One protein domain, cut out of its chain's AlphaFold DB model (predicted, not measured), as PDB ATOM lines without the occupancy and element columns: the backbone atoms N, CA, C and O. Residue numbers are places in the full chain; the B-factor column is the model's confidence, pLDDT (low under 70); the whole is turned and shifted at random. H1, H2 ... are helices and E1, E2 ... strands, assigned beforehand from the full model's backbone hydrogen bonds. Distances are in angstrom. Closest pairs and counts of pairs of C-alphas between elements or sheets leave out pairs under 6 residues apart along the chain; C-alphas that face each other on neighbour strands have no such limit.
ATOM      1  N   PHE A   3      25.798 -53.545  48.331       90.75
ATOM      2  CA  PHE A   3      25.580 -52.492  49.324       90.75
ATOM      3  C   PHE A   3      26.898 -52.049  49.959       90.75
ATOM      4  O   PHE A   3      27.564 -52.819  50.645       90.75
ATOM      5  N   GLU A   4      27.260 -50.788  49.774       94.38
ATOM      6  CA  GLU A   4      28.515 -50.235  50.270       94.38
ATOM      7  C   GLU A   4      28.267 -48.938  51.056       94.38
ATOM      8  O   GLU A   4      27.502 -48.064  50.651       94.38
ATOM      9  N   VAL A   5      28.916 -48.822  52.216       95.31
ATOM     10  CA  VAL A   5      28.821 -47.680  53.135       95.31
ATOM     11  C   VAL A   5      30.214 -47.122  53.385       95.31
ATOM     12  O   VAL A   5      31.134 -47.866  53.735       95.31
ATOM     13  N   LYS A   6      30.377 -45.801  53.261       96.88
ATOM     14  CA  LYS A   6      31.646 -45.106  53.524       96.88
ATOM     15  C   LYS A   6      31.463 -43.953  54.482       96.88
ATOM     16  O   LYS A   6      30.558 -43.148  54.301       96.88
ATOM     17  N   ASN A   7      32.380 -43.845  55.439       96.25
ATOM     18  CA  ASN A   7      32.509 -42.714  56.357       96.25
ATOM     19  C   ASN A   7      31.193 -42.324  57.055       96.25
ATOM     20  O   ASN A   7      30.861 -41.144  57.108       96.25
ATOM     21  N   ILE A   8      30.426 -43.291  57.572       95.12
ATOM     22  CA  ILE A   8      29.212 -43.019  58.360       95.12
ATOM     23  C   ILE A   8      29.416 -43.503  59.792       95.12
ATOM     24  O   ILE A   8      29.438 -44.704  60.077       95.12
ATOM     25  N   GLY A   9      29.561 -42.550  60.712       92.81
ATOM     26  CA  GLY A   9      29.790 -42.825  62.129       92.81
ATOM     27  C   GLY A   9      31.043 -43.689  62.338       92.81
ATOM     28  O   GLY A   9      32.123 -43.296  61.899       92.81
ATOM     29  N   PRO A  10      30.946 -44.860  62.994       92.38
ATOM     30  CA  PRO A  10      32.099 -45.743  63.200       92.38
ATOM     31  C   PRO A  10      32.528 -46.516  61.936       92.38
ATOM     32  O   PRO A  10      33.570 -47.173  61.951       92.38
ATOM     33  N   ILE A  11      31.745 -46.476  60.853       93.94
ATOM     34  CA  ILE A  11      32.012 -47.235  59.627       93.94
ATOM     35  C   ILE A  11      32.897 -46.393  58.708       93.94
ATOM     36  O   ILE A  11      32.424 -45.448  58.079       93.94
ATOM     37  N   LYS A  12      34.181 -46.755  58.590       94.19
ATOM     38  CA  LYS A  12      35.074 -46.167  57.573       94.19
ATOM     39  C   LYS A  12      34.729 -46.684  56.178       94.19
ATOM     40  O   LYS A  12      34.556 -45.900  55.252       94.19
ATOM     41  N   HIS A  13      34.601 -48.001  56.057       95.81
ATOM     42  CA  HIS A  13      34.225 -48.692  54.830       95.81
ATOM     43  C   HIS A  13      33.570 -50.026  55.182       95.81
ATOM     44  O   HIS A  13      34.075 -50.754  56.036       95.81
ATOM     45  N   ALA A  14      32.447 -50.318  54.542       93.69
ATOM     46  CA  ALA A  14      31.820 -51.628  54.518       93.69
ATOM     47  C   ALA A  14      31.347 -51.885  53.087       93.69
ATOM     48  O   ALA A  14      30.688 -51.024  52.514       93.69
ATOM     49  N   ASP A  15      31.679 -53.047  52.532       93.25
ATOM     50  CA  ASP A  15      31.223 -53.512  51.221       93.25
ATOM     51  C   ASP A  15      30.586 -54.887  51.425       93.25
ATOM     52  O   ASP A  15      31.236 -55.820  51.900       93.25
ATOM     53  N   LEU A  16      29.281 -54.967  51.185       88.06
ATOM     54  CA  LEU A  16      28.458 -56.141  51.411       88.06
ATOM     55  C   LEU A  16      27.825 -56.566  50.095       88.06
ATOM     56  O   LEU A  16      27.220 -55.760  49.386       88.06
ATOM     57  N   ASN A  17      27.915 -57.861  49.814       85.44
ATOM     58  CA  ASN A  17      27.209 -58.473  48.706       85.44
ATOM     59  C   ASN A  17      26.171 -59.466  49.238       85.44
ATOM     60  O   ASN A  17      26.508 -60.450  49.893       85.44
ATOM     61  N   PHE A  18      24.906 -59.166  48.980       77.88
ATOM     62  CA  PHE A  18      23.736 -59.937  49.384       77.88
ATOM     63  C   PHE A  18      23.328 -60.897  48.262       77.88
ATOM     64  O   PHE A  18      22.269 -60.728  47.666       77.88
ATOM     65  N   ASP A  19      24.192 -61.853  47.923       72.75
ATOM     66  CA  ASP A  19      23.855 -62.918  46.960       72.75
ATOM     67  C   ASP A  19      23.134 -64.103  47.639       72.75
ATOM     68  O   ASP A  19      22.373 -64.821  46.997       72.75
ATOM     69  N   ASP A  20      23.338 -64.274  48.951       69.75
ATOM     70  CA  ASP A  20      22.697 -65.273  49.820       69.75
ATOM     71  C   ASP A  20      22.533 -64.690  51.253       69.75
ATOM     72  O   ASP A  20      22.455 -63.470  51.434       69.75
ATOM     73  N   LYS A  21      22.471 -65.523  52.300       73.81
ATOM     74  CA  LYS A  21      22.391 -65.117  53.711       73.81
ATOM     75  C   LYS A  21      23.644 -64.342  54.150       73.81
ATOM     76  O   LYS A  21      24.756 -64.864  54.129       73.81
ATOM     77  N   VAL A  22      23.453 -63.123  54.657       75.00
ATOM     78  CA  VAL A  22      24.529 -62.284  55.220       75.00
ATOM     79  C   VAL A  22      24.413 -62.217  56.743       75.00
ATOM     80  O   VAL A  22      23.368 -61.854  57.281       75.00
ATOM     81  N   VAL A  23      25.507 -62.518  57.448       77.31
ATOM     82  CA  VAL A  23      25.597 -62.430  58.914       77.31
ATOM     83  C   VAL A  23      26.632 -61.374  59.306       77.31
ATOM     84  O   VAL A  23      27.806 -61.482  58.966       77.31
ATOM     85  N   ILE A  24      26.202 -60.351  60.053       79.38
ATOM     86  CA  ILE A  24      27.060 -59.239  60.491       79.38
ATOM     87  C   ILE A  24      27.439 -59.435  61.966       79.38
ATOM     88  O   ILE A  24      26.616 -59.239  62.861       79.38
ATOM     89  N   ILE A  25      28.706 -59.771  62.230       81.25
ATOM     90  CA  ILE A  25      29.266 -59.965  63.581       81.25
ATOM     91  C   ILE A  25      30.394 -58.975  63.884       81.25
ATOM     92  O   ILE A  25      31.026 -58.424  62.989       81.25
ATOM     93  N   GLY A  26      30.646 -58.727  65.170       80.50
ATOM     94  CA  GLY A  26      31.705 -57.820  65.611       80.50
ATOM     95  C   GLY A  26      31.498 -57.298  67.035       80.50
ATOM     96  O   GLY A  26      30.425 -57.505  67.613       80.50
ATOM     97  N   PRO A  27      32.488 -56.593  67.606       80.50
ATOM     98  CA  PRO A  27      32.418 -56.064  68.967       80.50
ATOM     99  C   PRO A  27      31.350 -54.969  69.115       80.50
ATOM    100  O   PRO A  27      30.829 -54.430  68.133       80.50
ATOM    101  N   ASN A  28      30.987 -54.632  70.351       78.88
ATOM    102  CA  ASN A  28      30.082 -53.511  70.613       78.88
ATOM    103  C   ASN A  28      30.636 -52.209  70.020       78.88
ATOM    104  O   ASN A  28      31.847 -52.023  69.921       78.88
ATOM    105  N   SER A  29      29.732 -51.333  69.580       81.56
ATOM    106  CA  SER A  29      30.068 -50.047  68.949       81.56
ATOM    107  C   SER A  29      30.852 -50.130  67.629       81.56
ATOM    108  O   SER A  29      31.286 -49.104  67.119       81.56
ATOM    109  N   SER A  30      30.968 -51.310  67.005       84.25
ATOM    110  CA  SER A  30      31.640 -51.477  65.702       84.25
ATOM    111  C   SER A  30      30.817 -51.016  64.488       84.25
ATOM    112  O   SER A  30      31.216 -51.252  63.354       84.25
ATOM    113  N   GLY A  31      29.640 -50.419  64.703       88.50
ATOM    114  CA  GLY A  31      28.766 -49.949  63.625       88.50
ATOM    115  C   GLY A  31      27.726 -50.945  63.112       88.50
ATOM    116  O   GLY A  31      26.975 -50.583  62.220       88.50
ATOM    117  N   LYS A  32      27.593 -52.151  63.685       89.38
ATOM    118  CA  LYS A  32      26.608 -53.161  63.221       89.38
ATOM    119  C   LYS A  32      25.176 -52.627  63.140       89.38
ATOM    120  O   LYS A  32      24.521 -52.774  62.118       89.38
ATOM    121  N   THR A  33      24.716 -51.963  64.201       87.94
ATOM    122  CA  THR A  33      23.377 -51.356  64.263       87.94
ATOM    123  C   THR A  33      23.225 -50.203  63.272       87.94
ATOM    124  O   THR A  33      22.143 -49.976  62.751       87.94
ATOM    125  N   VAL A  34      24.305 -49.466  63.005       91.06
ATOM    126  CA  VAL A  34      24.313 -48.386  62.006       91.06
ATOM    127  C   VAL A  34      24.171 -48.986  60.614       91.06
ATOM    128  O   VAL A  34      23.319 -48.556  59.850       91.06
ATOM    129  N   LEU A  35      24.949 -50.029  60.323       90.94
ATOM    130  CA  LEU A  35      24.941 -50.735  59.049       90.94
ATOM    131  C   LEU A  35      23.581 -51.380  58.762       90.94
ATOM    132  O   LEU A  35      23.063 -51.213  57.665       90.94
ATOM    133  N   SER A  36      22.960 -52.041  59.747       86.31
ATOM    134  CA  SER A  36      21.625 -52.631  59.573       86.31
ATOM    135  C   SER A  36      20.536 -51.579  59.375       86.31
ATOM    136  O   SER A  36      19.645 -51.754  58.552       86.31
ATOM    137  N   ARG A  37      20.614 -50.450  60.086       87.12
ATOM    138  CA  ARG A  37      19.685 -49.330  59.905       87.12
ATOM    139  C   ARG A  37      19.839 -48.653  58.545       87.12
ATOM    140  O   ARG A  37      18.837 -48.351  57.913       87.12
ATOM    141  N   LEU A  38      21.067 -48.448  58.075       89.19
ATOM    142  CA  LEU A  38      21.323 -47.940  56.724       89.19
ATOM    143  C   LEU A  38      20.859 -48.927  55.652       89.19
ATOM    144  O   LEU A  38      20.371 -48.506  54.610       89.19
ATOM    145  N   PHE A  39      20.968 -50.227  55.922       87.38
ATOM    146  CA  PHE A  39      20.432 -51.245  55.034       87.38
ATOM    147  C   PHE A  39      18.901 -51.118  54.894       87.38
ATOM    148  O   PHE A  39      18.388 -51.123  53.781       87.38
ATOM    149  N   TYR A  40      18.174 -50.864  55.988       80.75
ATOM    150  CA  TYR A  40      16.735 -50.575  55.910       80.75
ATOM    151  C   TYR A  40      16.394 -49.363  55.035       80.75
ATOM    152  O   TYR A  40      15.370 -49.368  54.359       80.75
ATOM    153  N   VAL A  41      17.263 -48.350  55.005       82.31
ATOM    154  CA  VAL A  41      17.085 -47.184  54.127       82.31
ATOM    155  C   VAL A  41      17.260 -47.551  52.659       82.31
ATOM    156  O   VAL A  41      16.615 -46.949  51.823       82.31
ATOM    157  N   VAL A  42      18.098 -48.514  52.287       82.62
ATOM    158  CA  VAL A  42      18.196 -48.888  50.861       82.62
ATOM    159  C   VAL A  42      17.069 -49.831  50.440       82.62
ATOM    160  O   VAL A  42      16.564 -49.728  49.324       82.62
ATOM    161  N   THR A  43      16.602 -50.697  51.347       79.88
ATOM    162  CA  THR A  43      15.457 -51.581  51.074       79.88
ATOM    163  C   THR A  43      14.124 -50.852  51.079       79.88
ATOM    164  O   THR A  43      13.185 -51.304  50.437       79.88
ATOM    165  N   ASP A  44      14.024 -49.744  51.810       77.75
ATOM    166  CA  ASP A  44      12.870 -48.859  51.765       77.75
ATOM    167  C   ASP A  44      13.281 -47.403  52.052       77.75
ATOM    168  O   ASP A  44      13.136 -46.907  53.178       77.75
ATOM    169  N   PRO A  45      13.810 -46.683  51.043       66.06
ATOM    170  CA  PRO A  45      14.338 -45.322  51.211       66.06
ATOM    171  C   PRO A  45      13.300 -44.303  51.634       66.06
ATOM    172  O   PRO A  45      13.671 -43.191  52.018       66.06
ATOM    173  N   PHE A  46      12.026 -44.690  51.615       67.31
ATOM    174  CA  PHE A  46      10.886 -43.846  51.904       67.31
ATOM    175  C   PHE A  46       9.923 -44.470  52.927       67.31
ATOM    176  O   PHE A  46       8.744 -44.157  52.884       67.31
ATOM    177  N   PHE A  47      10.424 -45.266  53.889       60.50
ATOM    178  CA  PHE A  47       9.676 -46.055  54.904       60.50
ATOM    179  C   PHE A  47       8.500 -45.370  55.651       60.50
ATOM    180  O   PHE A  47       7.762 -46.034  56.365       60.50
ATOM    181  N   ASN A  48       8.276 -44.060  55.512       54.69
ATOM    182  CA  ASN A  48       7.103 -43.354  56.050       54.69
ATOM    183  C   ASN A  48       6.595 -42.228  55.145       54.69
ATOM    184  O   ASN A  48       5.936 -41.295  55.610       54.69
ATOM    185  N   PHE A  49       6.965 -42.233  53.870       58.41
ATOM    186  CA  PHE A  49       6.755 -41.073  53.044       58.41
ATOM    187  C   PHE A  49       6.551 -41.394  51.574       58.41
ATOM    188  O   PHE A  49       7.307 -42.137  50.976       58.41
ATOM    189  N   HIS A  50       5.611 -40.690  50.969       62.78
ATOM    190  CA  HIS A  50       5.378 -40.744  49.538       62.78
ATOM    191  C   HIS A  50       5.597 -39.342  48.966       62.78
ATOM    192  O   HIS A  50       5.161 -38.355  49.565       62.78
ATOM    193  N   PHE A  51       6.287 -39.228  47.826       60.62
ATOM    194  CA  PHE A  51       6.376 -37.953  47.085       60.62
ATOM    195  C   PHE A  51       5.027 -37.531  46.483       60.62
ATOM    196  O   PHE A  51       4.890 -36.422  45.979       60.62
ATOM    197  N   GLU A  52       4.034 -38.415  46.569       59.34
ATOM    198  CA  GLU A  52       2.692 -38.288  46.009       59.34
ATOM    199  C   GLU A  52       1.941 -37.041  46.489       59.34
ATOM    200  O   GLU A  52       1.058 -36.570  45.777       59.34
ATOM    201  N   PHE A  53       2.290 -36.489  47.659       56.97
ATOM    202  CA  PHE A  53       1.496 -35.422  48.274       56.97
ATOM    203  C   PHE A  53       2.275 -34.151  48.646       56.97
ATOM    204  O   PHE A  53       1.699 -33.076  48.501       56.97
ATOM    205  N   ASP A  54       3.545 -34.216  49.084       58.91
ATOM    206  CA  ASP A  54       4.338 -32.998  49.368       58.91
ATOM    207  C   ASP A  54       5.848 -33.268  49.627       58.91
ATOM    208  O   ASP A  54       6.182 -34.023  50.555       58.91
ATOM    209  N   PRO A  55       6.795 -32.637  48.897       65.06
ATOM    210  CA  PRO A  55       6.609 -31.793  47.714       65.06
ATOM    211  C   PRO A  55       6.536 -32.621  46.419       65.06
ATOM    212  O   PRO A  55       7.268 -33.609  46.289       65.06
ATOM    213  N   PRO A  56       5.712 -32.207  45.438       69.69
ATOM    214  CA  PRO A  56       5.644 -32.880  44.151       69.69
ATOM    215  C   PRO A  56       6.974 -32.740  43.410       69.69
ATOM    216  O   PRO A  56       7.632 -31.694  43.438       69.69
ATOM    217  N   LEU A  57       7.356 -33.803  42.713       77.88
ATOM    218  CA  LEU A  57       8.505 -33.779  41.823       77.88
ATOM    219  C   LEU A  57       8.187 -32.883  40.616       77.88
ATOM    220  O   LEU A  57       7.125 -32.977  40.011       77.88
ATOM    221  N   LYS A  58       9.111 -31.994  40.263       75.94
ATOM    222  CA  LYS A  58       9.044 -31.143  39.075       75.94
ATOM    223  C   LYS A  58       9.265 -31.967  37.808       75.94
ATOM    224  O   LYS A  58      10.211 -32.750  37.746       75.94
ATOM    225  N   GLY A  59       8.479 -31.682  36.778       71.56
ATOM    226  CA  GLY A  59       8.610 -32.273  35.448       71.56
ATOM    227  C   GLY A  59       7.402 -33.132  35.092       71.56
ATOM    228  O   GLY A  59       6.884 -33.857  35.930       71.56
ATOM    229  N   GLU A  60       6.954 -33.032  33.843       67.12
ATOM    230  CA  GLU A  60       5.806 -33.788  33.337       67.12
ATOM    231  C   GLU A  60       6.278 -35.078  32.653       67.12
ATOM    232  O   GLU A  60       7.122 -35.049  31.744       67.12
ATOM    233  N   LEU A  61       5.706 -36.211  33.063       67.31
ATOM    234  CA  LEU A  61       5.758 -37.455  32.304       67.31
ATOM    235  C   LEU A  61       4.471 -37.575  31.495       67.31
ATOM    236  O   LEU A  61       3.397 -37.742  32.048       67.31
ATOM    237  N   ILE A  62       4.587 -37.500  30.169       64.69
ATOM    238  CA  ILE A  62       3.448 -37.721  29.273       64.69
ATOM    239  C   ILE A  62       3.337 -39.224  29.020       64.69
ATOM    240  O   ILE A  62       4.193 -39.794  28.333       64.69
ATOM    241  N   PHE A  63       2.290 -39.847  29.557       64.38
ATOM    242  CA  PHE A  63       2.000 -41.272  29.378       64.38
ATOM    243  C   PHE A  63       1.249 -41.535  28.059       64.38
ATOM    244  O   PHE A  63       0.561 -40.662  27.524       64.38
ATOM    245  N   GLY A  64       1.379 -42.746  27.509       57.69
ATOM    246  CA  GLY A  64       0.583 -43.192  26.353       57.69
ATOM    247  C   GLY A  64       1.185 -42.963  24.959       57.69
ATOM    248  O   GLY A  64       0.456 -43.024  23.969       57.69
ATOM    249  N   LYS A  65       2.497 -42.716  24.839       55.03
ATOM    250  CA  LYS A  65       3.222 -42.840  23.560       55.03
ATOM    251  C   LYS A  65       4.442 -43.739  23.735       55.03
ATOM    252  O   LYS A  65       5.353 -43.386  24.478       55.03
ATOM    253  N   ASP A  66       4.443 -44.870  23.038       59.19
ATOM    254  CA  ASP A  66       5.559 -45.815  23.032       59.19
ATOM    255  C   ASP A  66       6.789 -45.278  22.280       59.19
ATOM    256  O   ASP A  66       6.628 -44.659  21.218       59.19
ATOM    257  N   PRO A  67       8.019 -45.598  22.740       62.53
ATOM    258  CA  PRO A  67       8.399 -46.073  24.078       62.53
ATOM    259  C   PRO A  67       8.648 -44.907  25.055       62.53
ATOM    260  O   PRO A  67       9.029 -43.802  24.652       62.53
ATOM    261  N   PHE A  68       8.495 -45.164  26.355       71.50
ATOM    262  CA  PHE A  68       8.819 -44.185  27.391       71.50
ATOM    263  C   PHE A  68      10.302 -43.808  27.381       71.50
ATOM    264  O   PHE A  68      11.198 -44.654  27.368       71.50
ATOM    265  N   ASP A  69      10.572 -42.506  27.433       75.06
ATOM    266  CA  ASP A  69      11.934 -41.990  27.416       75.06
ATOM    267  C   ASP A  69      12.529 -41.991  28.828       75.06
ATOM    268  O   ASP A  69      12.357 -41.043  29.596       75.06
ATOM    269  N   VAL A  70      13.292 -43.036  29.152       77.25
ATOM    270  CA  VAL A  70      14.060 -43.156  30.406       77.25
ATOM    271  C   VAL A  70      14.925 -41.918  30.674       77.25
ATOM    272  O   VAL A  70      15.122 -41.538  31.829       77.25
ATOM    273  N   LYS A  71      15.388 -41.206  29.635       80.44
ATOM    274  CA  LYS A  71      16.154 -39.965  29.822       80.44
ATOM    275  C   LYS A  71      15.318 -38.867  30.474       80.44
ATOM    276  O   LYS A  71      15.883 -38.053  31.203       80.44
ATOM    277  N   LYS A  72      13.997 -38.838  30.255       81.19
ATOM    278  CA  LYS A  72      13.092 -37.916  30.957       81.19
ATOM    279  C   LYS A  72      13.018 -38.243  32.441       81.19
ATOM    280  O   LYS A  72      13.137 -37.326  33.243       81.19
ATOM    281  N   LEU A  73      12.920 -39.519  32.815       82.75
ATOM    282  CA  LEU A  73      12.947 -39.922  34.225       82.75
ATOM    283  C   LEU A  73      14.271 -39.530  34.893       82.75
ATOM    284  O   LEU A  73      14.273 -38.906  35.951       82.75
ATOM    285  N   MET A  74      15.402 -39.808  34.239       85.12
ATOM    286  CA  MET A  74      16.723 -39.417  34.747       85.12
ATOM    287  C   MET A  74      16.857 -37.897  34.895       85.12
ATOM    288  O   MET A  74      17.464 -37.404  35.848       85.12
ATOM    289  N   LYS A  75      16.254 -37.136  33.977       87.06
ATOM    290  CA  LYS A  75      16.167 -35.679  34.076       87.06
ATOM    291  C   LYS A  75      15.328 -35.248  35.284       87.06
ATOM    292  O   LYS A  75      15.801 -34.400  36.034       87.06
ATOM    293  N   ILE A  76      14.163 -35.855  35.517       87.50
ATOM    294  CA  ILE A  76      13.312 -35.573  36.688       87.50
ATOM    295  C   ILE A  76      14.075 -35.846  37.985       87.50
ATOM    296  O   ILE A  76      14.085 -34.994  38.868       87.50
ATOM    297  N   ILE A  77      14.778 -36.975  38.096       88.62
ATOM    298  CA  ILE A  77      15.595 -37.289  39.282       88.62
ATOM    299  C   ILE A  77      16.638 -36.193  39.520       88.62
ATOM    300  O   ILE A  77      16.776 -35.691  40.633       88.62
ATOM    301  N   LYS A  78      17.340 -35.770  38.463       89.06
ATOM    302  CA  LYS A  78      18.358 -34.717  38.547       89.06
ATOM    303  C   LYS A  78      17.771 -33.359  38.943       89.06
ATOM    304  O   LYS A  78      18.369 -32.650  39.748       89.06
ATOM    305  N   GLU A  79      16.627 -32.992  38.374       90.69
ATOM    306  CA  GLU A  79      15.937 -31.724  38.647       90.69
ATOM    307  C   GLU A  79      15.310 -31.683  40.046       90.69
ATOM    308  O   GLU A  79      15.143 -30.602  40.609       90.69
ATOM    309  N   ASN A  80      15.025 -32.850  40.628       89.94
ATOM    310  CA  ASN A  80      14.431 -32.999  41.957       89.94
ATOM    311  C   ASN A  80      15.393 -33.565  43.002       89.94
ATOM    312  O   ASN A  80      14.952 -33.994  44.069       89.94
ATOM    313  N   LYS A  81      16.704 -33.545  42.730       89.88
ATOM    314  CA  LYS A  81      17.717 -34.134  43.615       89.88
ATOM    315  C   LYS A  81      17.592 -33.640  45.059       89.88
ATOM    316  O   LYS A  81      17.676 -34.444  45.973       89.88
ATOM    317  N   ASP A  82      17.313 -32.350  45.262       89.44
ATOM    318  CA  ASP A  82      17.254 -31.752  46.598       89.44
ATOM    319  C   ASP A  82      16.048 -32.290  47.379       89.44
ATOM    320  O   ASP A  82      16.158 -32.629  48.554       89.44
ATOM    321  N   ILE A  83      14.897 -32.430  46.710       88.12
ATOM    322  CA  ILE A  83      13.675 -33.012  47.281       88.12
ATOM    323  C   ILE A  83      13.926 -34.470  47.677       88.12
ATOM    324  O   ILE A  83      13.637 -34.869  48.807       88.12
ATOM    325  N   ILE A  84      14.506 -35.245  46.758       87.56
ATOM    326  CA  ILE A  84      14.814 -36.662  46.956       87.56
ATOM    327  C   ILE A  84      15.797 -36.835  48.122       87.56
ATOM    328  O   ILE A  84      15.515 -37.575  49.069       87.56
ATOM    329  N   MET A  85      16.909 -36.097  48.107       89.19
ATOM    330  CA  MET A  85      17.959 -36.168  49.124       89.19
ATOM    331  C   MET A  85      17.470 -35.737  50.501       89.19
ATOM    332  O   MET A  85      17.746 -36.430  51.479       89.19
ATOM    333  N   ASN A  86      16.688 -34.658  50.592       87.50
ATOM    334  CA  ASN A  86      16.090 -34.226  51.856       87.50
ATOM    335  C   ASN A  86      15.238 -35.332  52.478       87.50
ATOM    336  O   ASN A  86      15.274 -35.546  53.692       87.50
ATOM    337  N   LYS A  87      14.501 -36.066  51.643       85.06
ATOM    338  CA  LYS A  87      13.618 -37.126  52.105       85.06
ATOM    339  C   LYS A  87      14.372 -38.338  52.629       85.06
ATOM    340  O   LYS A  87      14.120 -38.792  53.744       85.06
ATOM    341  N   ILE A  88      15.348 -38.801  51.858       86.00
ATOM    342  CA  ILE A  88      16.219 -39.907  52.252       86.00
ATOM    343  C   ILE A  88      16.979 -39.549  53.528       86.00
ATOM    344  O   ILE A  88      17.019 -40.339  54.468       86.00
ATOM    345  N   LYS A  89      17.535 -38.335  53.609       87.19
ATOM    346  CA  LYS A  89      18.219 -37.855  54.813       87.19
ATOM    347  C   LYS A  89      17.300 -37.811  56.019       87.19
ATOM    348  O   LYS A  89      17.717 -38.241  57.086       87.19
ATOM    349  N   SER A  90      16.063 -37.341  55.867       85.00
ATOM    350  CA  SER A  90      15.081 -37.350  56.956       85.00
ATOM    351  C   SER A  90      14.877 -38.764  57.514       85.00
ATOM    352  O   SER A  90      14.913 -38.946  58.732       85.00
ATOM    353  N   ASN A  91      14.794 -39.774  56.642       83.75
ATOM    354  CA  ASN A  91      14.718 -41.176  57.057       83.75
ATOM    355  C   ASN A  91      16.001 -41.660  57.738       83.75
ATOM    356  O   ASN A  91      15.942 -42.269  58.805       83.75
ATOM    357  N   ILE A  92      17.169 -41.337  57.179       88.31
ATOM    358  CA  ILE A  92      18.464 -41.679  57.783       88.31
ATOM    359  C   ILE A  92      18.593 -41.048  59.174       88.31
ATOM    360  O   ILE A  92      18.994 -41.728  60.114       88.31
ATOM    361  N   TYR A  93      18.214 -39.783  59.344       88.88
ATOM    362  CA  TYR A  93      18.283 -39.068  60.621       88.88
ATOM    363  C   TYR A  93      17.297 -39.599  61.665       88.88
ATOM    364  O   TYR A  93      17.568 -39.500  62.860       88.88
ATOM    365  N   GLY A  94      16.188 -40.207  61.237       84.50
ATOM    366  CA  GLY A  94      15.301 -40.957  62.128       84.50
ATOM    367  C   GLY A  94      15.925 -42.253  62.658       84.50
ATOM    368  O   GLY A  94      15.495 -42.780  63.684       84.50
ATOM    369  N   LEU A  95      16.958 -42.768  61.987       83.81
ATOM    370  CA  LEU A  95      17.574 -44.057  62.290       83.81
ATOM    371  C   LEU A  95      18.966 -43.926  62.916       83.81
ATOM    372  O   LEU A  95      19.338 -44.728  63.775       83.81
ATOM    373  N   ILE A  96      19.764 -42.944  62.514       88.88
ATOM    374  CA  ILE A  96      21.136 -42.750  62.990       88.88
ATOM    375  C   ILE A  96      21.373 -41.293  63.389       88.88
ATOM    376  O   ILE A  96      20.650 -40.390  62.983       88.88
ATOM    377  N   ASN A  97      22.408 -41.054  64.194       90.81
ATOM    378  CA  ASN A  97      22.766 -39.700  64.601       90.81
ATOM    379  C   ASN A  97      23.218 -38.892  63.373       90.81
ATOM    380  O   ASN A  97      24.168 -39.284  62.701       90.81
ATOM    381  N   SER A  98      22.569 -37.761  63.096       91.50
ATOM    382  CA  SER A  98      22.880 -36.909  61.941       91.50
ATOM    383  C   SER A  98      24.327 -36.402  61.932       91.50
ATOM    384  O   SER A  98      24.916 -36.286  60.863       91.50
ATOM    385  N   SER A  99      24.945 -36.201  63.103       93.62
ATOM    386  CA  SER A  99      26.367 -35.818  63.218       93.62
ATOM    387  C   SER A  99      27.350 -36.877  62.698       93.62
ATOM    388  O   SER A  99      28.539 -36.604  62.556       93.62
ATOM    389  N   TRP A 100      26.880 -38.095  62.417       94.12
ATOM    390  CA  TRP A 100      27.691 -39.155  61.821       94.12
ATOM    391  C   TRP A 100      27.822 -39.054  60.305       94.12
ATOM    392  O   TRP A 100      28.632 -39.788  59.739       94.12
ATOM    393  N   ILE A 101      27.049 -38.176  59.666       93.12
ATOM    394  CA  ILE A 101      27.179 -37.872  58.245       93.12
ATOM    395  C   ILE A 101      28.194 -36.740  58.075       93.12
ATOM    396  O   ILE A 101      28.018 -35.639  58.588       93.12
ATOM    397  N   GLN A 102      29.264 -37.036  57.348       91.62
ATOM    398  CA  GLN A 102      30.367 -36.151  56.986       91.62
ATOM    399  C   GLN A 102      30.318 -35.845  55.484       91.62
ATOM    400  O   GLN A 102      29.617 -36.524  54.734       91.62
ATOM    401  N   GLU A 103      31.097 -34.864  55.021       92.75
ATOM    402  CA  GLU A 103      31.144 -34.459  53.603       92.75
ATOM    403  C   GLU A 103      31.424 -35.629  52.642       92.75
ATOM    404  O   GLU A 103      30.863 -35.696  51.554       92.75
ATOM    405  N   ASN A 104      32.244 -36.593  53.058       93.38
ATOM    406  CA  ASN A 104      32.612 -37.770  52.270       93.38
ATOM    407  C   ASN A 104      31.814 -39.036  52.636       93.38
ATOM    408  O   ASN A 104      32.262 -40.147  52.332       93.38
ATOM    409  N   SER A 105      30.674 -38.896  53.323       95.94
ATOM    410  CA  SER A 105      29.780 -40.017  53.609       95.94
ATOM    411  C   SER A 105      29.071 -40.482  52.346       95.94
ATOM    412  O   SER A 105      28.407 -39.691  51.670       95.94
ATOM    413  N   GLU A 106      29.158 -41.778  52.063       96.00
ATOM    414  CA  GLU A 106      28.552 -42.373  50.875       96.00
ATOM    415  C   GLU A 106      27.726 -43.609  51.230       96.00
ATOM    416  O   GLU A 106      28.112 -44.420  52.076       96.00
ATOM    417  N   LEU A 107      26.601 -43.740  50.534       93.75
ATOM    418  CA  LEU A 107      25.757 -44.924  50.494       93.75
ATOM    419  C   LEU A 107      25.661 -45.356  49.033       93.75
ATOM    420  O   LEU A 107      25.243 -44.571  48.183       93.75
ATOM    421  N   ILE A 108      26.096 -46.569  48.731       92.69
ATOM    422  CA  ILE A 108      26.250 -47.056  47.363       92.69
ATOM    423  C   ILE A 108      25.479 -48.364  47.234       92.69
ATOM    424  O   ILE A 108      25.605 -49.261  48.067       92.69
ATOM    425  N   THR A 109      24.692 -48.469  46.173       88.38
ATOM    426  CA  THR A 109      24.002 -49.687  45.756       88.38
ATOM    427  C   THR A 109      24.393 -50.027  44.321       88.38
ATOM    428  O   THR A 109      25.155 -49.310  43.671       88.38
ATOM    429  N   GLU A 110      23.857 -51.123  43.795       83.75
ATOM    430  CA  GLU A 110      23.948 -51.436  42.365       83.75
ATOM    431  C   GLU A 110      23.211 -50.423  41.467       83.75
ATOM    432  O   GLU A 110      23.547 -50.295  40.293       83.75
ATOM    433  N   ARG A 111      22.241 -49.676  42.016       81.94
ATOM    434  CA  ARG A 111      21.365 -48.766  41.258       81.94
ATOM    435  C   ARG A 111      21.758 -47.306  41.380       81.94
ATOM    436  O   ARG A 111      21.485 -46.524  40.474       81.94
ATOM    437  N   TYR A 112      22.369 -46.909  42.489       88.62
ATOM    438  CA  TYR A 112      22.702 -45.512  42.733       88.62
ATOM    439  C   TYR A 112      23.834 -45.345  43.744       88.62
ATOM    440  O   TYR A 112      24.163 -46.234  44.528       88.62
ATOM    441  N   LYS A 113      24.377 -44.133  43.782       92.75
ATOM    442  CA  LYS A 113      25.260 -43.629  44.824       92.75
ATOM    443  C   LYS A 113      24.698 -42.340  45.381       92.75
ATOM    444  O   LYS A 113      24.491 -41.378  44.651       92.75
ATOM    445  N   MET A 114      24.528 -42.303  46.692       92.88
ATOM    446  CA  MET A 114      24.190 -41.100  47.436       92.88
ATOM    447  C   MET A 114      25.434 -40.601  48.163       92.88
ATOM    448  O   MET A 114      26.030 -41.324  48.965       92.88
ATOM    449  N   LYS A 115      25.818 -39.352  47.907       94.50
ATOM    450  CA  LYS A 115      26.831 -38.629  48.682       94.50
ATOM    451  C   LYS A 115      26.092 -37.819  49.735       94.50
ATOM    452  O   LYS A 115      25.694 -36.677  49.508       94.50
ATOM    453  N   LEU A 116      25.873 -38.438  50.887       92.19
ATOM    454  CA  LEU A 116      25.059 -37.875  51.961       92.19
ATOM    455  C   LEU A 116      25.651 -36.565  52.493       92.19
ATOM    456  O   LEU A 116      24.910 -35.669  52.871       92.19
ATOM    457  N   GLY A 117      26.970 -36.407  52.479       88.56
ATOM    458  CA  GLY A 117      27.611 -35.155  52.883       88.56
ATOM    459  C   GLY A 117      27.428 -33.984  51.918       88.56
ATOM    460  O   GLY A 117      27.505 -32.837  52.341       88.56
ATOM    461  N   LEU A 118      27.183 -34.271  50.638       90.06
ATOM    462  CA  LEU A 118      27.159 -33.281  49.555       90.06
ATOM    463  C   LEU A 118      25.767 -33.067  48.955       90.06
ATOM    464  O   LEU A 118      25.643 -32.324  47.985       90.06
ATOM    465  N   ASP A 119      24.742 -33.730  49.498       89.00
ATOM    466  CA  ASP A 119      23.373 -33.681  48.971       89.00
ATOM    467  C   ASP A 119      23.304 -34.012  47.478       89.00
ATOM    468  O   ASP A 119      22.679 -33.326  46.670       89.00
ATOM    469  N   ASP A 120      23.990 -35.093  47.114       92.25
ATOM    470  CA  ASP A 120      24.108 -35.528  45.731       92.25
ATOM    471  C   ASP A 120      23.693 -36.989  45.580       92.25
ATOM    472  O   ASP A 120      23.971 -37.828  46.444       92.25
ATOM    473  N   ILE A 121      23.046 -37.285  44.457       91.19
ATOM    474  CA  ILE A 121      22.622 -38.626  44.076       91.19
ATOM    475  C   ILE A 121      22.939 -38.865  42.605       91.19
ATOM    476  O   ILE A 121      22.590 -38.075  41.729       91.19
ATOM    477  N   GLU A 122      23.599 -39.981  42.342       91.00
ATOM    478  CA  GLU A 122      23.948 -40.452  41.012       91.00
ATOM    479  C   GLU A 122      23.271 -41.803  40.791       91.00
ATOM    480  O   GLU A 122      23.517 -42.740  41.545       91.00
ATOM    481  N   VAL A 123      22.403 -41.906  39.787       87.81
ATOM    482  CA  VAL A 123      21.701 -43.151  39.441       87.81
ATOM    483  C   VAL A 123      22.426 -43.821  38.275       87.81
ATOM    484  O   VAL A 123      22.746 -43.174  37.279       87.81
ATOM    485  N   TYR A 124      22.710 -45.114  38.418       79.56
ATOM    486  CA  TYR A 124      23.578 -45.900  37.538       79.56
ATOM    487  C   TYR A 124      22.841 -46.742  36.503       79.56
ATOM    488  O   TYR A 124      23.494 -47.397  35.691       79.56
ATOM    489  N   ASP A 125      21.511 -46.750  36.525       68.12
ATOM    490  CA  ASP A 125      20.748 -47.797  35.858       68.12
ATOM    491  C   ASP A 125      20.691 -47.611  34.332       68.12
ATOM    492  O   ASP A 125      19.874 -46.865  33.788       68.12
ATOM    493  N   LYS A 126      21.636 -48.260  33.646       59.47
ATOM    494  CA  LYS A 126      21.781 -48.246  32.183       59.47
ATOM    495  C   LYS A 126      20.816 -49.200  31.480       59.47
ATOM    496  O   LYS A 126      20.590 -49.015  30.287       59.47
ATOM    497  N   ASP A 127      20.249 -50.158  32.211       69.50
ATOM    498  CA  ASP A 127      19.388 -51.216  31.673       69.50
ATOM    499  C   ASP A 127      17.923 -51.060  32.114       69.50
ATOM    500  O   ASP A 127      17.110 -51.957  31.895       69.50
ATOM    501  N   LEU A 128      17.575 -49.912  32.707       74.06
ATOM    502  CA  LEU A 128      16.208 -49.564  33.067       74.06
ATOM    503  C   LEU A 128      15.319 -49.534  31.820       74.06
ATOM    504  O   LEU A 128      15.531 -48.721  30.914       74.06
ATOM    505  N   LYS A 129      14.282 -50.366  31.808       75.50
ATOM    506  CA  LYS A 129      13.180 -50.285  30.852       75.50
ATOM    507  C   LYS A 129      11.883 -50.066  31.604       75.50
ATOM    508  O   LYS A 129      11.684 -50.570  32.706       75.50
ATOM    509  N   ILE A 130      11.005 -49.280  30.999       75.38
ATOM    510  CA  ILE A 130       9.699 -48.991  31.572       75.38
ATOM    511  C   ILE A 130       8.678 -49.190  30.468       75.38
ATOM    512  O   ILE A 130       8.708 -48.483  29.459       75.38
ATOM    513  N   GLU A 131       7.818 -50.179  30.661       73.44
ATOM    514  CA  GLU A 131       6.704 -50.476  29.775       73.44
ATOM    515  C   GLU A 131       5.417 -49.945  30.401       73.44
ATOM    516  O   GLU A 131       5.191 -50.061  31.609       73.44
ATOM    517  N   PHE A 132       4.585 -49.332  29.564       73.56
ATOM    518  CA  PHE A 132       3.319 -48.746  29.972       73.56
ATOM    519  C   PHE A 132       2.209 -49.343  29.134       73.56
ATOM    520  O   PHE A 132       2.228 -49.243  27.910       73.56
ATOM    521  N   GLU A 133       1.197 -49.881  29.796       72.44
ATOM    522  CA  GLU A 133      -0.060 -50.218  29.154       72.44
ATOM    523  C   GLU A 133      -1.136 -49.274  29.689       72.44
ATOM    524  O   GLU A 133      -1.535 -49.357  30.849       72.44
ATOM    525  N   CYS A 134      -1.602 -48.351  28.845       70.75
ATOM    526  CA  CYS A 134      -2.760 -47.532  29.179       70.75
ATOM    527  C   CYS A 134      -4.040 -48.273  28.780       70.75
ATOM    528  O   CYS A 134      -4.265 -48.534  27.597       70.75
ATOM    529  N   ARG A 135      -4.896 -48.559  29.756       76.00
ATOM    530  CA  ARG A 135      -6.242 -49.102  29.562       76.00
ATOM    531  C   ARG A 135      -7.271 -48.002  29.791       76.00
ATOM    532  O   ARG A 135      -7.020 -47.061  30.533       76.00
ATOM    533  N   GLU A 136      -8.421 -48.092  29.136       74.38
ATOM    534  CA  GLU A 136      -9.560 -47.219  29.421       74.38
ATOM    535  C   GLU A 136     -10.764 -48.097  29.747       74.38
ATOM    536  O   GLU A 136     -11.258 -48.824  28.885       74.38
ATOM    537  N   GLU A 137     -11.222 -48.049  30.996       72.25
ATOM    538  CA  GLU A 137     -12.360 -48.833  31.471       72.25
ATOM    539  C   GLU A 137     -13.386 -47.888  32.106       72.25
ATOM    540  O   GLU A 137     -13.067 -47.072  32.967       72.25
ATOM    541  N   ASN A 138     -14.634 -47.930  31.628       76.88
ATOM    542  CA  ASN A 138     -15.720 -47.046  32.083       76.88
ATOM    543  C   ASN A 138     -15.401 -45.529  32.038       76.88
ATOM    544  O   ASN A 138     -15.943 -44.757  32.828       76.88
ATOM    545  N   GLY A 139     -14.539 -45.087  31.110       71.56
ATOM    546  CA  GLY A 139     -14.120 -43.684  30.967       71.56
ATOM    547  C   GLY A 139     -13.002 -43.247  31.926       71.56
ATOM    548  O   GLY A 139     -12.681 -42.060  31.990       71.56
ATOM    549  N   ILE A 140     -12.411 -44.186  32.669       69.31
ATOM    550  CA  ILE A 140     -11.225 -43.974  33.502       69.31
ATOM    551  C   ILE A 140     -10.023 -44.520  32.734       69.31
ATOM    552  O   ILE A 140     -10.025 -45.684  32.339       69.31
ATOM    553  N   LYS A 141      -8.999 -43.687  32.516       68.19
ATOM    554  CA  LYS A 141      -7.714 -44.138  31.981       68.19
ATOM    555  C   LYS A 141      -6.839 -44.637  33.111       68.19
ATOM    556  O   LYS A 141      -6.552 -43.916  34.063       68.19
ATOM    557  N   GLU A 142      -6.377 -45.855  32.954       73.31
ATOM    558  CA  GLU A 142      -5.546 -46.572  33.892       73.31
ATOM    559  C   GLU A 142      -4.193 -46.844  33.251       73.31
ATOM    560  O   GLU A 142      -4.134 -47.300  32.112       73.31
ATOM    561  N   ALA A 143      -3.103 -46.569  33.960       69.00
ATOM    562  CA  ALA A 143      -1.777 -47.011  33.550       69.00
ATOM    563  C   ALA A 143      -1.396 -48.260  34.347       69.00
ATOM    564  O   ALA A 143      -1.317 -48.194  35.573       69.00
ATOM    565  N   VAL A 144      -1.147 -49.368  33.649       70.19
ATOM    566  CA  VAL A 144      -0.387 -50.510  34.163       70.19
ATOM    567  C   VAL A 144       1.072 -50.254  33.827       70.19
ATOM    568  O   VAL A 144       1.416 -49.980  32.673       70.19
ATOM    569  N   ILE A 145       1.928 -50.302  34.840       69.62
ATOM    570  CA  ILE A 145       3.336 -49.937  34.702       69.62
ATOM    571  C   ILE A 145       4.165 -51.151  35.054       69.62
ATOM    572  O   ILE A 145       4.108 -51.644  36.181       69.62
ATOM    573  N   ILE A 146       4.959 -51.591  34.085       69.31
ATOM    574  CA  ILE A 146       5.936 -52.646  34.282       69.31
ATOM    575  C   ILE A 146       7.310 -51.996  34.275       69.31
ATOM    576  O   ILE A 146       7.817 -51.537  33.249       69.31
ATOM    577  N   LEU A 147       7.909 -51.942  35.459       69.25
ATOM    578  CA  LEU A 147       9.282 -51.500  35.639       69.25
ATOM    579  C   LEU A 147      10.194 -52.717  35.484       69.25
ATOM    580  O   LEU A 147      10.194 -53.589  36.353       69.25
ATOM    581  N   GLU A 148      10.955 -52.796  34.393       69.75
ATOM    582  CA  GLU A 148      11.954 -53.846  34.202       69.75
ATOM    583  C   GLU A 148      13.341 -53.293  34.546       69.75
ATOM    584  O   GLU A 148      13.896 -52.440  33.850       69.75
ATOM    585  N   ILE A 149      13.901 -53.786  35.652       65.81
ATOM    586  CA  ILE A 149      15.257 -53.448  36.095       65.81
ATOM    587  C   ILE A 149      16.078 -54.719  36.118       65.81
ATOM    588  O   ILE A 149      15.753 -55.622  36.894       65.81
ATOM    589  N   THR A 150      17.122 -54.748  35.280       57.84
ATOM    590  CA  THR A 150      18.174 -55.777  35.136       57.84
ATOM    591  C   THR A 150      17.713 -57.216  34.837       57.84
ATOM    592  O   THR A 150      18.443 -57.942  34.170       57.84
ATOM    593  N   SER A 151      16.535 -57.648  35.304       50.72
ATOM    594  CA  SER A 151      15.836 -58.924  35.026       50.72
ATOM    595  C   SER A 151      14.511 -59.102  35.806       50.72
ATOM    596  O   SER A 151      13.893 -60.164  35.727       50.72
ATOM    597  N   LYS A 152      14.075 -58.119  36.610       53.94
ATOM    598  CA  LYS A 152      12.844 -58.197  37.416       53.94
ATOM    599  C   LYS A 152      11.817 -57.192  36.901       53.94
ATOM    600  O   LYS A 152      12.132 -56.010  36.802       53.94
ATOM    601  N   ALA A 153      10.613 -57.683  36.622       57.44
ATOM    602  CA  ALA A 153       9.435 -56.886  36.317       57.44
ATOM    603  C   ALA A 153       8.655 -56.611  37.610       57.44
ATOM    604  O   ALA A 153       8.327 -57.546  38.346       57.44
ATOM    605  N   PHE A 154       8.363 -55.342  37.882       58.91
ATOM    606  CA  PHE A 154       7.508 -54.929  38.992       58.91
ATOM    607  C   PHE A 154       6.208 -54.365  38.429       58.91
ATOM    608  O   PHE A 154       6.250 -53.421  37.643       58.91
ATOM    609  N   ASP A 155       5.080 -54.954  38.832       60.94
ATOM    610  CA  ASP A 155       3.768 -54.333  38.670       60.94
ATOM    611  C   ASP A 155       3.657 -53.240  39.731       60.94
ATOM    612  O   ASP A 155       3.548 -53.527  40.928       60.94
ATOM    613  N   VAL A 156       3.780 -51.989  39.292       58.56
ATOM    614  CA  VAL A 156       3.699 -50.826  40.183       58.56
ATOM    615  C   VAL A 156       2.236 -50.550  40.560       58.56
ATOM    616  O   VAL A 156       1.978 -49.821  41.507       58.56
ATOM    617  N   GLY A 157       1.268 -51.181  39.891       57.81
ATOM    618  CA  GLY A 157      -0.157 -51.049  40.151       57.81
ATOM    619  C   GLY A 157      -0.906 -50.311  39.047       57.81
ATOM    620  O   GLY A 157      -0.351 -49.902  38.027       57.81
ATOM    621  N   ILE A 158      -2.210 -50.164  39.278       62.81
ATOM    622  CA  ILE A 158      -3.157 -49.504  38.381       62.81
ATOM    623  C   ILE A 158      -3.418 -48.102  38.919       62.81
ATOM    624  O   ILE A 158      -3.947 -47.952  40.025       62.81
ATOM    625  N   TYR A 159      -3.079 -47.082  38.132       65.94
ATOM    626  CA  TYR A 159      -3.267 -45.691  38.540       65.94
ATOM    627  C   TYR A 159      -4.143 -44.911  37.570       65.94
ATOM    628  O   TYR A 159      -3.901 -44.969  36.361       65.94
ATOM    629  N   PRO A 160      -5.121 -44.134  38.076       66.56
ATOM    630  CA  PRO A 160      -5.868 -43.219  37.238       66.56
ATOM    631  C   PRO A 160      -4.922 -42.126  36.731       66.56
ATOM    632  O   PRO A 160      -4.428 -41.312  37.506       66.56
ATOM    633  N   VAL A 161      -4.693 -42.076  35.420       69.88
ATOM    634  CA  VAL A 161      -3.841 -41.067  34.753       69.88
ATOM    635  C   VAL A 161      -4.683 -39.982  34.077       69.88
ATOM    636  O   VAL A 161      -4.307 -39.379  33.077       69.88
ATOM    637  N   ASN A 162      -5.871 -39.732  34.630       66.75
ATOM    638  CA  ASN A 162      -6.847 -38.784  34.088       66.75
ATOM    639  C   ASN A 162      -6.490 -37.322  34.405       66.75
ATOM    640  O   ASN A 162      -7.170 -36.408  33.937       66.75
ATOM    641  N   SER A 163      -5.480 -37.100  35.251       69.56
ATOM    642  CA  SER A 163      -5.084 -35.796  35.773       69.56
ATOM    643  C   SER A 163      -3.570 -35.713  35.977       69.56
ATOM    644  O   SER A 163      -2.896 -36.725  36.164       69.56
ATOM    645  N   VAL A 164      -3.058 -34.481  36.028       70.88
ATOM    646  CA  VAL A 164      -1.658 -34.175  36.379       70.88
ATOM    647  C   VAL A 164      -1.274 -34.764  37.745       70.88
ATOM    648  O   VAL A 164      -0.143 -35.187  37.957       70.88
ATOM    649  N   GLU A 165      -2.219 -34.831  38.684       71.81
ATOM    650  CA  GLU A 165      -2.005 -35.434  40.006       71.81
ATOM    651  C   GLU A 165      -1.738 -36.943  39.903       71.81
ATOM    652  O   GLU A 165      -0.812 -37.439  40.540       71.81
ATOM    653  N   GLY A 166      -2.486 -37.656  39.055       72.75
ATOM    654  CA  GLY A 166      -2.257 -39.076  38.778       72.75
ATOM    655  C   GLY A 166      -0.918 -39.337  38.085       72.75
ATOM    656  O   GLY A 166      -0.197 -40.267  38.440       72.75
ATOM    657  N   GLU A 167      -0.526 -38.469  37.153       74.12
ATOM    658  CA  GLU A 167       0.785 -38.532  36.495       74.12
ATOM    659  C   GLU A 167       1.945 -38.322  37.484       74.12
ATOM    660  O   GLU A 167       2.938 -39.059  37.467       74.12
ATOM    661  N   ASN A 168       1.813 -37.357  38.399       74.56
ATOM    662  CA  ASN A 168       2.792 -37.104  39.458       74.56
ATOM    663  C   ASN A 168       2.882 -38.271  40.447       74.56
ATOM    664  O   ASN A 168       3.980 -38.638  40.878       74.56
ATOM    665  N   PHE A 169       1.738 -38.865  40.786       75.38
ATOM    666  CA  PHE A 169       1.653 -40.045  41.639       75.38
ATOM    667  C   PHE A 169       2.438 -41.213  41.029       75.38
ATOM    668  O   PHE A 169       3.309 -41.800  41.675       75.38
ATOM    669  N   VAL A 170       2.186 -41.509  39.753       75.88
ATOM    670  CA  VAL A 170       2.886 -42.560  39.009       75.88
ATOM    671  C   VAL A 170       4.392 -42.297  38.961       75.88
ATOM    672  O   VAL A 170       5.196 -43.171  39.284       75.88
ATOM    673  N   THR A 171       4.779 -41.075  38.592       78.19
ATOM    674  CA  THR A 171       6.185 -40.652  38.515       78.19
ATOM    675  C   THR A 171       6.902 -40.878  39.842       78.19
ATOM    676  O   THR A 171       8.012 -41.409  39.880       78.19
ATOM    677  N   SER A 172       6.245 -40.493  40.936       79.50
ATOM    678  CA  SER A 172       6.748 -40.666  42.293       79.50
ATOM    679  C   SER A 172       7.008 -42.134  42.607       79.50
ATOM    680  O   SER A 172       8.094 -42.458  43.080       79.50
ATOM    681  N   ASN A 173       6.063 -43.022  42.291       77.31
ATOM    682  CA  ASN A 173       6.206 -44.457  42.538       77.31
ATOM    683  C   ASN A 173       7.335 -45.082  41.723       77.31
ATOM    684  O   ASN A 173       8.168 -45.781  42.288       77.31
ATOM    685  N   ILE A 174       7.465 -44.729  40.443       79.25
ATOM    686  CA  ILE A 174       8.578 -45.205  39.611       79.25
ATOM    687  C   ILE A 174       9.931 -44.782  40.202       79.25
ATOM    688  O   ILE A 174      10.859 -45.588  40.252       79.25
ATOM    689  N   ILE A 175      10.072 -43.533  40.666       83.44
ATOM    690  CA  ILE A 175      11.323 -43.077  41.298       83.44
ATOM    691  C   ILE A 175      11.558 -43.789  42.631       83.44
ATOM    692  O   ILE A 175      12.693 -44.177  42.910       83.44
ATOM    693  N   MET A 176      10.517 -43.973  43.446       80.62
ATOM    694  CA  MET A 176      10.626 -44.718  44.700       80.62
ATOM    695  C   MET A 176      11.118 -46.143  44.444       80.62
ATOM    696  O   MET A 176      12.072 -46.572  45.089       80.62
ATOM    697  N   ASP A 177      10.552 -46.828  43.457       78.50
ATOM    698  CA  ASP A 177      10.888 -48.210  43.119       78.50
ATOM    699  C   ASP A 177      12.264 -48.345  42.454       78.50
ATOM    700  O   ASP A 177      12.979 -49.323  42.687       78.50
ATOM    701  N   LEU A 178      12.686 -47.341  41.682       80.44
ATOM    702  CA  LEU A 178      14.042 -47.261  41.139       80.44
ATOM    703  C   LEU A 178      15.086 -47.112  42.252       80.44
ATOM    704  O   LEU A 178      16.139 -47.751  42.218       80.44
ATOM    705  N   LEU A 179      14.796 -46.266  43.242       82.00
ATOM    706  CA  LEU A 179      15.675 -46.023  44.385       82.00
ATOM    707  C   LEU A 179      15.550 -47.097  45.470       82.00
ATOM    708  O   LEU A 179      16.399 -47.168  46.352       82.00
ATOM    709  N   ARG A 180      14.528 -47.948  45.417       79.19
ATOM    710  CA  ARG A 180      14.385 -49.104  46.297       79.19
ATOM    711  C   ARG A 180      15.245 -50.256  45.791       79.19
ATOM    712  O   ARG A 180      15.314 -50.521  44.594       79.19
ATOM    713  N   THR A 181      15.868 -51.004  46.695       71.06
ATOM    714  CA  THR A 181      16.494 -52.288  46.353       71.06
ATOM    715  C   THR A 181      15.583 -53.448  46.752       71.06
ATOM    716  O   THR A 181      15.409 -53.732  47.937       71.06
ATOM    717  N   TYR A 182      15.000 -54.129  45.759       61.66
ATOM    718  CA  TYR A 182      14.107 -55.278  45.950       61.66
ATOM    719  C   TYR A 182      14.886 -56.585  46.135       61.66
ATOM    720  O   TYR A 182      14.972 -57.417  45.222       61.66
ATOM    721  N   ASP A 183      15.407 -56.790  47.340       56.66
ATOM    722  CA  ASP A 183      15.772 -58.120  47.829       56.66
ATOM    723  C   ASP A 183      15.072 -58.375  49.171       56.66
ATOM    724  O   ASP A 183      15.601 -58.150  50.256       56.66
ATOM    725  N   ASN A 184      13.819 -58.835  49.081       47.09
ATOM    726  CA  ASN A 184      12.911 -59.131  50.200       47.09
ATOM    727  C   ASN A 184      13.326 -60.371  51.025       47.09
ATOM    728  O   ASN A 184      12.489 -61.205  51.367       47.09
ATOM    729  N   ARG A 185      14.610 -60.542  51.357       48.84
ATOM    730  CA  ARG A 185      15.089 -61.686  52.166       48.84
ATOM    731  C   ARG A 185      15.862 -61.300  53.423       48.84
ATOM    732  O   ARG A 185      16.447 -62.157  54.077       48.84
ATOM    733  N   SER A 186      15.858 -60.031  53.802       51.03
ATOM    734  CA  SER A 186      16.563 -59.560  54.990       51.03
ATOM    735  C   SER A 186      15.645 -59.515  56.214       51.03
ATOM    736  O   SER A 186      14.839 -58.598  56.369       51.03
ATOM    737  N   ALA A 187      15.806 -60.472  57.126       48.31
ATOM    738  CA  ALA A 187      15.312 -60.349  58.493       48.31
ATOM    739  C   ALA A 187      16.450 -59.830  59.384       48.31
ATOM    740  O   ALA A 187      17.455 -60.514  59.574       48.31
ATOM    741  N   PHE A 188      16.312 -58.626  59.949       52.97
ATOM    742  CA  PHE A 188      17.196 -58.201  61.033       52.97
ATOM    743  C   PHE A 188      16.711 -58.836  62.325       52.97
ATOM    744  O   PHE A 188      15.626 -58.520  62.819       52.97
ATOM    745  N   ILE A 189      17.544 -59.689  62.905       53.28
ATOM    746  CA  ILE A 189      17.309 -60.182  64.249       53.28
ATOM    747  C   ILE A 189      18.435 -59.637  65.134       53.28
ATOM    748  O   ILE A 189      19.594 -60.015  64.949       53.28
ATOM    749  N   PRO A 190      18.147 -58.709  66.066       47.44
ATOM    750  CA  PRO A 190      19.177 -58.158  66.931       47.44
ATOM    751  C   PRO A 190      19.785 -59.275  67.782       47.44
ATOM    752  O   PRO A 190      19.066 -60.027  68.440       47.44
ATOM    753  N   THR A 191      21.116 -59.350  67.818       49.59
ATOM    754  CA  THR A 191      21.866 -60.335  68.621       49.59
ATOM    755  C   THR A 191      21.564 -60.248  70.116       49.59
ATOM    756  O   THR A 191      21.742 -61.219  70.834       49.59
ATOM    757  N   GLU A 192      21.055 -59.111  70.595       47.47
ATOM    758  CA  GLU A 192      20.584 -58.937  71.977       47.47
ATOM    759  C   GLU A 192      19.331 -59.776  72.293       47.47
ATOM    760  O   GLU A 192      19.042 -60.034  73.456       47.47
ATOM    761  N   ARG A 193      18.583 -60.202  71.265       43.12
ATOM    762  CA  ARG A 193      17.349 -60.995  71.392       43.12
ATOM    763  C   ARG A 193      17.504 -62.446  70.958       43.12
ATOM    764  O   ARG A 193      16.595 -63.237  71.191       43.12
ATOM    765  N   ILE A 194      18.637 -62.809  70.361       47.91
ATOM    766  CA  ILE A 194      18.940 -64.197  70.032       47.91
ATOM    767  C   ILE A 194      19.992 -64.685  71.008       47.91
ATOM    768  O   ILE A 194      21.164 -64.328  70.907       47.91
ATOM    769  N   GLY A 195      19.589 -65.553  71.933       44.97
ATOM    770  CA  GLY A 195      20.565 -66.435  72.550       44.97
ATOM    771  C   GLY A 195      21.300 -67.157  71.422       44.97
ATOM    772  O   GLY A 195      20.660 -67.829  70.616       44.97
ATOM    773  N   ALA A 196      22.627 -67.029  71.369       48.53
ATOM    774  CA  ALA A 196      23.495 -67.691  70.391       48.53
ATOM    775  C   ALA A 196      23.136 -69.169  70.071       48.53
ATOM    776  O   ALA A 196      23.323 -69.562  68.919       48.53
ATOM    777  N   PRO A 197      22.560 -69.977  70.995       54.62
ATOM    778  CA  PRO A 197      22.088 -71.324  70.668       54.62
ATOM    779  C   PRO A 197      21.023 -71.404  69.558       54.62
ATOM    780  O   PRO A 197      21.007 -72.387  68.827       54.62
ATOM    781  N   LEU A 198      20.167 -70.386  69.387       49.62
ATOM    782  CA  LEU A 198      19.072 -70.407  68.402       49.62
ATOM    783  C   LEU A 198      19.546 -70.114  66.966       49.62
ATOM    784  O   LEU A 198      18.946 -70.575  66.001       49.62
ATOM    785  N   LEU A 199      20.627 -69.341  66.808       52.62
ATOM    786  CA  LEU A 199      21.246 -69.108  65.496       52.62
ATOM    787  C   LEU A 199      21.999 -70.349  65.011       52.62
ATOM    788  O   LEU A 199      21.976 -70.643  63.821       52.62
ATOM    789  N   LEU A 200      22.628 -71.092  65.926       53.62
ATOM    790  CA  LEU A 200      23.336 -72.331  65.602       53.62
ATOM    791  C   LEU A 200      22.387 -73.435  65.118       53.62
ATOM    792  O   LEU A 200      22.776 -74.210  64.254       53.62
ATOM    793  N   SER A 201      21.150 -73.498  65.622       54.09
ATOM    794  CA  SER A 201      20.163 -74.461  65.115       54.09
ATOM    795  C   SER A 201      19.682 -74.120  63.704       54.09
ATOM    796  O   SER A 201      19.512 -75.022  62.902       54.09
ATOM    797  N   ILE A 202      19.527 -72.834  63.374       54.81
ATOM    798  CA  ILE A 202      19.075 -72.392  62.042       54.81
ATOM    799  C   ILE A 202      20.211 -72.461  61.004       54.81
ATOM    800  O   ILE A 202      19.964 -72.697  59.827       54.81
ATOM    801  N   ALA A 203      21.462 -72.248  61.423       54.34
ATOM    802  CA  ALA A 203      22.627 -72.324  60.541       54.34
ATOM    803  C   ALA A 203      23.063 -73.765  60.211       54.34
ATOM    804  O   ALA A 203      23.789 -73.954  59.242       54.34
ATOM    805  N   ASN A 204      22.635 -74.752  61.007       53.50
ATOM    806  CA  ASN A 204      22.938 -76.176  60.815       53.50
ATOM    807  C   ASN A 204      21.821 -76.953  60.094       53.50
ATOM    808  O   ASN A 204      21.929 -78.169  59.956       53.50
ATOM    809  N   GLU A 205      20.744 -76.290  59.667       44.47
ATOM    810  CA  GLU A 205      19.755 -76.910  58.784       44.47
ATOM    811  C   GLU A 205      20.164 -76.653  57.328       44.47
ATOM    812  O   GLU A 205      20.068 -75.529  56.827       44.47
TER     813      GLU A 205
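This is residues 3 to 205 of the 207 residues of an uncharacterized protein of Acidianus manzaensis (UniProt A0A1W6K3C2). Two lobes stand end to end along the longest axis, each a sheet with helices over one face: E2, E1, E3, E4 and E5 covered by H1 and H3, and the long ribbon E6, E7 and E8 covered by H4. H2 sits at the junction, near H4, and towards the end of the printed part residues 192 to 198, of which 196 to 198 belong to H5, stick out. The printed part has 203 residues with five named helices and eight named strands, in the order E1 E2 H1 H2 H3 E3 E4 E5 E6 E7 E8 H4 H5; both sheets are antiparallel and the class is mixed. It is compact, with a radius of gyration of the C-alphas of 19.2 A and spans of 60 by 43 by 28 A.

E1, residues 3 to 8, begins at C-alpha 3 (25.580, -52.492, 49.324), and E2 is residues 11 to 17. H1 is residues 32 to 43, H2 70 to 79 and H3 81 to 95, 21.1 A long. E3, residues 101 to 109, bends by 93 degrees at residue 104; E4 is 112 to 115 and E5 120 to 123. E6, residues 129 to 137, measures 25.6 A, E7, 140 to 149, 28.2 A and E8, 152 to 160, 24.0 A. H4, residues 164 to 179, measures 22.5 A, and H5, 196 to 203, ends at C-alpha 203 (22.627, -72.324, 60.541).

The larger sheet runs E2 E1 E3 E4 E5, with N 5 and O 14 at 2.8 A, N 6 and O 106 at 2.9 A, N 107 and O 114 at 2.9 A, and N 113 and O 122 at 2.8 A, within hydrogen-bond range. E3 E4 E5 form a meander, each strand the antiparallel neighbour of the one before, as do E6 E7 E8. H1 and H3 are on the same face, at heights over the sheet of 9.2 A and 9.6 A. They touch, H1 with residues 37 to 41 alone, at a steep tilt of 39 degrees; the closest C-alphas are those of Arg 37 and Leu 95, 6.2 A. H2 only grazes this sheet with residues 74 to 78. In the second sheet N 131 and O 146 are 2.9 A apart, and N 147 and O 154 3.1 A. H4 runs along its strands, over E7 and E8, at a height of 9.7 A. Every O i to N i+4 pair is within hydrogen-bond range in H1, H2, H3 and H4, and 3 of 4 in H5.

The farthest C-alphas, Pro 27 and Gly 139, are 61.3 A apart. The printed part has no cut; the links E2 to H1, H1 to H2 and H4 to H5 are long. Mean pLDDT of the printed part is 75.6, with residues 145 to 163 and 182 to 205 among those under 70.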